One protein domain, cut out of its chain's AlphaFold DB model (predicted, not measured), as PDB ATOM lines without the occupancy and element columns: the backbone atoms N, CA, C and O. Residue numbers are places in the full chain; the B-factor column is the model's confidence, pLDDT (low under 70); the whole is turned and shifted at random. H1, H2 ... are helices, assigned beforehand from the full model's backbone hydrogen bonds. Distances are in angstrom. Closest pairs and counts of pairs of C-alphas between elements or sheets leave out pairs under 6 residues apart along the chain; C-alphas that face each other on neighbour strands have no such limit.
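This is residues 40 to 54 and 64 to 102 of the 108 residues of the protein "Flagellar protein FlgJ" of Rhodovulum bhavnagarense (UniProt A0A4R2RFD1). Three separate helices make an open, strung-out frame: the longest, H2, lies towards one end of a rod and H3 towards the other, joined by the link of residues 82 to 88. H1 starts near the beginning of H3 and reaches from there towards the end of the rod where H2 lies, with an open gap between H1 and H2. The printed part has 54 residues with three named helices, H1, H2 and H3 along the chain, and no named strand; its class is all helix. It is only just extended, close to loose, with a radius of gyration of the C-alphas of 15.5 A and spans of 54 by 24 by 11 A.

Begin with H2, residues 64 to 81, which touches no helix; its residues 64 to 76 stand free. From Met 81, a short link of 7 residues leads to H3, residues 89 to 97; H2 and H3 are apart. Now look at H1, residues 40 to 54, which is apart from H2. H1 and H3 are close but not clearly touching; their closest C-alphas, those of Glu 40 and Ala 90, are 5.5 A apart. These two helices run opposite ways at a steep tilt of 47 degrees. In H1, H2 and H3, every O i to N i+4 pair is within hydrogen-bond range.

Find C-alpha 64 at (8.289, -2.748, 13.686); from there H2 runs 25.6 A to C-alpha 81. H1 starts at C-alpha 40, (34.495, -6.899, -5.597), and covers 21.1 A to C-alpha 54. H3 covers 12.2 A and ends at C-alpha 97, (46.387, -10.888, -12.627).

The C-alphas of Ala 64 and Gly 102, the two farthest apart, are 54.4 A apart. Residues 55 to 63 are not printed, and C-alphas 54 and 64 stand 20.7 A apart across this cut. The model's mean pLDDT over the printed part is 75.8; look for values under 70 at residues 51 to 54, 64 to 69, 72 and 76 to 86.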
ATOM      1  N   GLU A  40      34.903  -8.174  -6.200       87.94
ATOM      2  CA  GLU A  40      34.495  -6.899  -5.597       87.94
ATOM      3  C   GLU A  40      33.081  -6.993  -5.001       87.94
ATOM      4  O   GLU A  40      32.854  -6.521  -3.886       87.94
ATOM      5  N   GLU A  41      32.161  -7.686  -5.676       87.81
ATOM      6  CA  GLU A  41      30.816  -7.953  -5.156       87.81
ATOM      7  C   GLU A  41      30.843  -8.752  -3.844       87.81
ATOM      8  O   GLU A  41      30.237  -8.334  -2.851       87.81
ATOM      9  N   MET A  42      31.573  -9.874  -3.798       86.31
ATOM     10  CA  MET A  42      31.700 -10.688  -2.578       86.31
ATOM     11  C   MET A  42      32.332  -9.898  -1.428       86.31
ATOM     12  O   MET A  42      31.894  -9.991  -0.278       86.31
ATOM     13  N   PHE A  43      33.348  -9.091  -1.731       86.12
ATOM     14  CA  PHE A  43      34.020  -8.255  -0.747       86.12
ATOM     15  C   PHE A  43      33.085  -7.184  -0.168       86.12
ATOM     16  O   PHE A  43      32.997  -7.035   1.053       86.12
ATOM     17  N   LEU A  44      32.321  -6.495  -1.021       82.88
ATOM     18  CA  LEU A  44      31.302  -5.530  -0.604       82.88
ATOM     19  C   LEU A  44      30.241  -6.177   0.287       82.88
ATOM     20  O   LEU A  44      29.924  -5.646   1.354       82.88
ATOM     21  N   GLN A  45      29.733  -7.351  -0.096       79.81
ATOM     22  CA  GLN A  45      28.795  -8.107   0.735       79.81
ATOM     23  C   GLN A  45      29.378  -8.412   2.120       79.81
ATOM     24  O   GLN A  45      28.676  -8.287   3.128       79.81
ATOM     25  N   GLN A  46      30.661  -8.773   2.194       82.12
ATOM     26  CA  GLN A  46      31.322  -9.090   3.456       82.12
ATOM     27  C   GLN A  46      31.544  -7.847   4.335       82.12
ATOM     28  O   GLN A  46      31.343  -7.932   5.551       82.12
ATOM     29  N   ILE A  47      31.870  -6.691   3.744       79.06
ATOM     30  CA  ILE A  47      31.933  -5.399   4.451       79.06
ATOM     31  C   ILE A  47      30.561  -5.032   5.021       79.06
ATOM     32  O   ILE A  47      30.446  -4.721   6.206       79.06
ATOM     33  N   LEU A  48      29.506  -5.113   4.208       77.81
ATOM     34  CA  LEU A  48      28.141  -4.788   4.631       77.81
ATOM     35  C   LEU A  48      27.660  -5.724   5.748       77.81
ATOM     36  O   LEU A  48      27.034  -5.291   6.718       77.81
ATOM     37  N   LYS A  49      27.990  -7.017   5.650       74.25
ATOM     38  CA  LYS A  49      27.716  -8.006   6.698       74.25
ATOM     39  C   LYS A  49      28.437  -7.663   8.006       74.25
ATOM     40  O   LYS A  49      27.800  -7.713   9.056       74.25
ATOM     41  N   ALA A  50      29.717  -7.292   7.948       71.25
ATOM     42  CA  ALA A  50      30.493  -6.891   9.123       71.25
ATOM     43  C   ALA A  50      29.954  -5.598   9.763       71.25
ATOM     44  O   ALA A  50      29.810  -5.536  10.982       71.25
ATOM     45  N   GLY A  51      29.573  -4.605   8.951       67.00
ATOM     46  CA  GLY A  51      28.945  -3.369   9.425       67.00
ATOM     47  C   GLY A  51      27.635  -3.616  10.180       67.00
ATOM     48  O   GLY A  51      27.435  -3.060  11.258       67.00
ATOM     49  N   ARG A  52      26.775  -4.516   9.680       68.62
ATOM     50  CA  ARG A  52      25.544  -4.917  10.391       68.62
ATOM     51  C   ARG A  52      25.835  -5.639  11.701       68.62
ATOM     52  O   ARG A  52      25.209  -5.307  12.705       68.62
ATOM     53  N   ALA A  53      26.786  -6.578  11.692       62.75
ATOM     54  CA  ALA A  53      27.191  -7.324  12.885       62.75
ATOM     55  C   ALA A  53      27.753  -6.409  13.989       62.75
ATOM     56  O   ALA A  53      27.540  -6.676  15.163       62.75
ATOM     57  N   GLY A  54      28.417  -5.307  13.624       60.34
ATOM     58  CA  GLY A  54      28.869  -4.291  14.578       60.34
ATOM     59  C   GLY A  54      27.776  -3.328  15.066       60.34
ATOM     60  O   GLY A  54      27.987  -2.649  16.066       60.34
ATOM     61  N   ALA A  64       8.596  -2.985  15.111       58.78
ATOM     62  CA  ALA A  64       8.289  -2.748  13.686       58.78
ATOM     63  C   ALA A  64       9.011  -1.535  13.052       58.78
ATOM     64  O   ALA A  64       9.206  -1.487  11.838       58.78
ATOM     65  N   ALA A  65       9.463  -0.573  13.865       57.12
ATOM     66  CA  ALA A  65      10.291   0.550  13.423       57.12
ATOM     67  C   ALA A  65      11.671   0.106  12.895       57.12
ATOM     68  O   ALA A  65      12.202   0.700  11.955       57.12
ATOM     69  N   VAL A  66      12.233  -0.967  13.454       64.50
ATOM     70  CA  VAL A  66      13.507  -1.543  13.009       64.50
ATOM     71  C   VAL A  66      13.340  -2.215  11.653       64.50
ATOM     72  O   VAL A  66      14.183  -2.041  10.779       64.50
ATOM     73  N   GLU A  67      12.225  -2.912  11.447       66.69
ATOM     74  CA  GLU A  67      11.924  -3.562  10.172       66.69
ATOM     75  C   GLU A  67      11.755  -2.538   9.043       66.69
ATOM     76  O   GLU A  67      12.327  -2.689   7.965       66.69
ATOM     77  N   ASN A  68      11.078  -1.423   9.324       64.25
ATOM     78  CA  ASN A  68      10.965  -0.318   8.375       64.25
ATOM     79  C   ASN A  68      12.328   0.333   8.070       64.25
ATOM     80  O   ASN A  68      12.631   0.650   6.921       64.25
ATOM     81  N   THR A  69      13.189   0.478   9.080       65.25
ATOM     82  CA  THR A  69      14.543   1.028   8.897       65.25
ATOM     83  C   THR A  69      15.428   0.085   8.072       65.25
ATOM     84  O   THR A  69      16.172   0.551   7.209       65.25
ATOM     85  N   ARG A  70      15.307  -1.239   8.261       71.50
ATOM     86  CA  ARG A  70      15.971  -2.260   7.430       71.50
ATOM     87  C   ARG A  70      15.514  -2.185   5.977       71.50
ATOM     88  O   ARG A  70      16.359  -2.109   5.094       71.50
ATOM     89  N   ALA A  71      14.207  -2.106   5.733       71.81
ATOM     90  CA  ALA A  71      13.662  -1.989   4.382       71.81
ATOM     91  C   ALA A  71      14.111  -0.695   3.674       71.81
ATOM     92  O   ALA A  71      14.455  -0.711   2.490       71.81
ATOM     93  N   MET A  72      14.156   0.433   4.394       69.56
ATOM     94  CA  MET A  72      14.665   1.702   3.858       69.56
ATOM     95  C   MET A  72      16.172   1.648   3.566       69.56
ATOM     96  O   MET A  72      16.603   2.166   2.534       69.56
ATOM     97  N   LEU A  73      16.963   0.991   4.422       71.25
ATOM     98  CA  LEU A  73      18.398   0.779   4.215       71.25
ATOM     99  C   LEU A  73      18.670  -0.133   3.014       71.25
ATOM    100  O   LEU A  73      19.496   0.212   2.174       71.25
ATOM    101  N   ASP A  74      17.943  -1.242   2.889       73.00
ATOM    102  CA  ASP A  74      18.040  -2.149   1.743       73.00
ATOM    103  C   ASP A  74      17.675  -1.423   0.444       73.00
ATOM    104  O   ASP A  74      18.343  -1.581  -0.576       73.00
ATOM    105  N   SER A  75      16.668  -0.548   0.484       71.81
ATOM    106  CA  SER A  75      16.286   0.274  -0.663       71.81
ATOM    107  C   SER A  75      17.327   1.346  -1.018       71.81
ATOM    108  O   SER A  75      17.495   1.666  -2.198       71.81
ATOM    109  N   ALA A  76      18.030   1.912  -0.031       61.72
ATOM    110  CA  ALA A  76      19.127   2.858  -0.244       61.72
ATOM    111  C   ALA A  76      20.383   2.154  -0.780       61.72
ATOM    112  O   ALA A  76      21.029   2.659  -1.698       61.72
ATOM    113  N   LEU A  77      20.679   0.958  -0.267       64.00
ATOM    114  CA  LEU A  77      21.776   0.111  -0.716       64.00
ATOM    115  C   LEU A  77      21.540  -0.386  -2.145       64.00
ATOM    116  O   LEU A  77      22.412  -0.214  -2.990       64.00
ATOM    117  N   ALA A  78      20.348  -0.905  -2.451       65.94
ATOM    118  CA  ALA A  78      19.975  -1.311  -3.805       65.94
ATOM    119  C   ALA A  78      20.109  -0.146  -4.803       65.94
ATOM    120  O   ALA A  78      20.610  -0.333  -5.911       65.94
ATOM    121  N   ARG A  79      19.744   1.078  -4.392       58.38
ATOM    122  CA  ARG A  79      19.945   2.298  -5.193       58.38
ATOM    123  C   ARG A  79      21.416   2.666  -5.376       58.38
ATOM    124  O   ARG A  79      21.807   3.024  -6.480       58.38
ATOM    125  N   GLY A  80      22.223   2.587  -4.317       57.06
ATOM    126  CA  GLY A  80      23.656   2.899  -4.364       57.06
ATOM    127  C   GLY A  80      24.457   1.890  -5.193       57.06
ATOM    128  O   GLY A  80      25.370   2.270  -5.931       57.06
ATOM    129  N   MET A  81      24.064   0.616  -5.132       57.09
ATOM    130  CA  MET A  81      24.660  -0.475  -5.903       57.09
ATOM    131  C   MET A  81      24.260  -0.447  -7.381       57.09
ATOM    132  O   MET A  81      25.085  -0.763  -8.229       57.09
ATOM    133  N   ALA A  82      23.041  -0.013  -7.712       57.69
ATOM    134  CA  ALA A  82      22.605   0.121  -9.102       57.69
ATOM    135  C   ALA A  82      23.304   1.268  -9.868       57.69
ATOM    136  O   ALA A  82      23.184   1.328 -11.089       57.69
ATOM    137  N   GLY A  83      24.005   2.179  -9.175       54.97
ATOM    138  CA  GLY A  83      24.505   3.425  -9.767       54.97
ATOM    139  C   GLY A  83      26.010   3.693  -9.692       54.97
ATOM    140  O   GLY A  83      26.549   4.219 -10.665       54.97
ATOM    141  N   SER A  84      26.713   3.465  -8.566       59.78
ATOM    142  CA  SER A  84      28.020   4.155  -8.394       59.78
ATOM    143  C   SER A  84      29.068   3.561  -7.446       59.78
ATOM    144  O   SER A  84      30.138   4.147  -7.330       59.78
ATOM    145  N   ALA A  85      28.859   2.426  -6.783       60.16
ATOM    146  CA  ALA A  85      29.841   1.937  -5.804       60.16
ATOM    147  C   ALA A  85      30.809   0.875  -6.368       60.16
ATOM    148  O   ALA A  85      30.929  -0.207  -5.805       60.16
ATOM    149  N   ARG A  86      31.514   1.172  -7.470       68.06
ATOM    150  CA  ARG A  86      32.727   0.413  -7.827       68.06
ATOM    151  C   ARG A  86      33.886   0.967  -7.011       68.06
ATOM    152  O   ARG A  86      34.238   2.134  -7.158       68.06
ATOM    153  N   LEU A  87      34.457   0.147  -6.135       82.50
ATOM    154  CA  LEU A  87      35.565   0.545  -5.262       82.50
ATOM    155  C   LEU A  87      36.917   0.538  -5.995       82.50
ATOM    156  O   LEU A  87      37.935   0.918  -5.420       82.50
ATOM    157  N   GLY A  88      36.934   0.096  -7.256       88.19
ATOM    158  CA  GLY A  88      38.146  -0.050  -8.062       88.19
ATOM    159  C   GLY A  88      38.960  -1.291  -7.689       88.19
ATOM    160  O   GLY A  88      40.071  -1.478  -8.187       88.19
ATOM    161  N   ILE A  89      38.416  -2.164  -6.838       90.06
ATOM    162  CA  ILE A  89      39.051  -3.418  -6.431       90.06
ATOM    163  C   ILE A  89      39.039  -4.388  -7.606       90.06
ATOM    164  O   ILE A  89      40.062  -5.011  -7.880       90.06
ATOM    165  N   ALA A  90      37.938  -4.453  -8.356       91.19
ATOM    166  CA  ALA A  90      37.876  -5.245  -9.580       91.19
ATOM    167  C   ALA A  90      38.958  -4.813 -10.590       91.19
ATOM    168  O   ALA A  90      39.646  -5.642 -11.181       91.19
ATOM    169  N   ASP A  91      39.191  -3.507 -10.736       92.94
ATOM    170  CA  ASP A  91      40.219  -2.986 -11.643       92.94
ATOM    171  C   ASP A  91      41.639  -3.283 -11.143       92.94
ATOM    172  O   ASP A  91      42.536  -3.577 -11.938       92.94
ATOM    173  N   ALA A  92      41.860  -3.239  -9.826       94.88
ATOM    174  CA  ALA A  92      43.136  -3.606  -9.217       94.88
ATOM    175  C   ALA A  92      43.434  -5.107  -9.363       94.88
ATOM    176  O   ALA A  92      44.552  -5.468  -9.730       94.88
ATOM    177  N   VAL A  93      42.437  -5.966  -9.134       94.31
ATOM    178  CA  VAL A  93      42.531  -7.418  -9.335       94.31
ATOM    179  C   VAL A  93      42.830  -7.717 -10.802       94.31
ATOM    180  O   VAL A  93      43.807  -8.402 -11.096       94.31
ATOM    181  N   PHE A  94      42.070  -7.136 -11.732       94.56
ATOM    182  CA  PHE A  94      42.319  -7.313 -13.161       94.56
ATOM    183  C   PHE A  94      43.752  -6.911 -13.538       94.56
ATOM    184  O   PHE A  94      44.474  -7.705 -14.131       94.56
ATOM    185  N   ARG A  95      44.207  -5.720 -13.126       94.94
ATOM    186  CA  ARG A  95      45.570  -5.237 -13.407       94.94
ATOM    187  C   ARG A  95      46.658  -6.146 -12.829       94.94
ATOM    188  O   ARG A  95      47.691  -6.321 -13.466       94.94
ATOM    189  N   GLN A  96      46.441  -6.710 -11.643       95.19
ATOM    190  CA  GLN A  96      47.419  -7.574 -10.979       95.19
ATOM    191  C   GLN A  96      47.539  -8.949 -11.649       95.19
ATOM    192  O   GLN A  96      48.638  -9.493 -11.740       95.19
ATOM    193  N   PHE A  97      46.422  -9.522 -12.099       94.50
ATOM    194  CA  PHE A  97      46.387 -10.888 -12.627       94.50
ATOM    195  C   PHE A  97      46.449 -10.966 -14.154       94.50
ATOM    196  O   PHE A  97      46.815 -12.016 -14.676       94.50
ATOM    197  N   ALA A  98      46.171  -9.874 -14.870       93.69
ATOM    198  CA  ALA A  98      46.254  -9.833 -16.329       93.69
ATOM    199  C   ALA A  98      47.625 -10.305 -16.858       93.69
ATOM    200  O   ALA A  98      47.638 -11.170 -17.733       93.69
ATOM    201  N   PRO A  99      48.780  -9.881 -16.303       94.00
ATOM    202  CA  PRO A  99      50.076 -10.396 -16.746       94.00
ATOM    203  C   PRO A  99      50.223 -11.911 -16.563       94.00
ATOM    204  O   PRO A  99      50.692 -12.600 -17.463       94.00
ATOM    205  N   ALA A 100      49.773 -12.445 -15.423       91.06
ATOM    206  CA  ALA A 100      49.838 -13.877 -15.135       91.06
ATOM    207  C   ALA A 100      48.898 -14.710 -16.028       91.06
ATOM    208  O   ALA A 100      49.184 -15.874 -16.292       91.06
ATOM    209  N   ALA A 101      47.810 -14.111 -16.520       88.00
ATOM    210  CA  ALA A 101      46.875 -14.715 -17.468       88.00
ATOM    211  C   ALA A 101      47.326 -14.599 -18.941       88.00
ATOM    212  O   ALA A 101      46.569 -14.944 -19.844       88.00
ATOM    213  N   GLY A 102      48.536 -14.090 -19.211       88.12
ATOM    214  CA  GLY A 102      49.015 -13.863 -20.580       88.12
ATOM    215  C   GLY A 102      48.334 -12.681 -21.282       88.12
ATOM    216  O   GLY A 102      48.305 -12.625 -22.507       88.12
TER     217      GLY A 102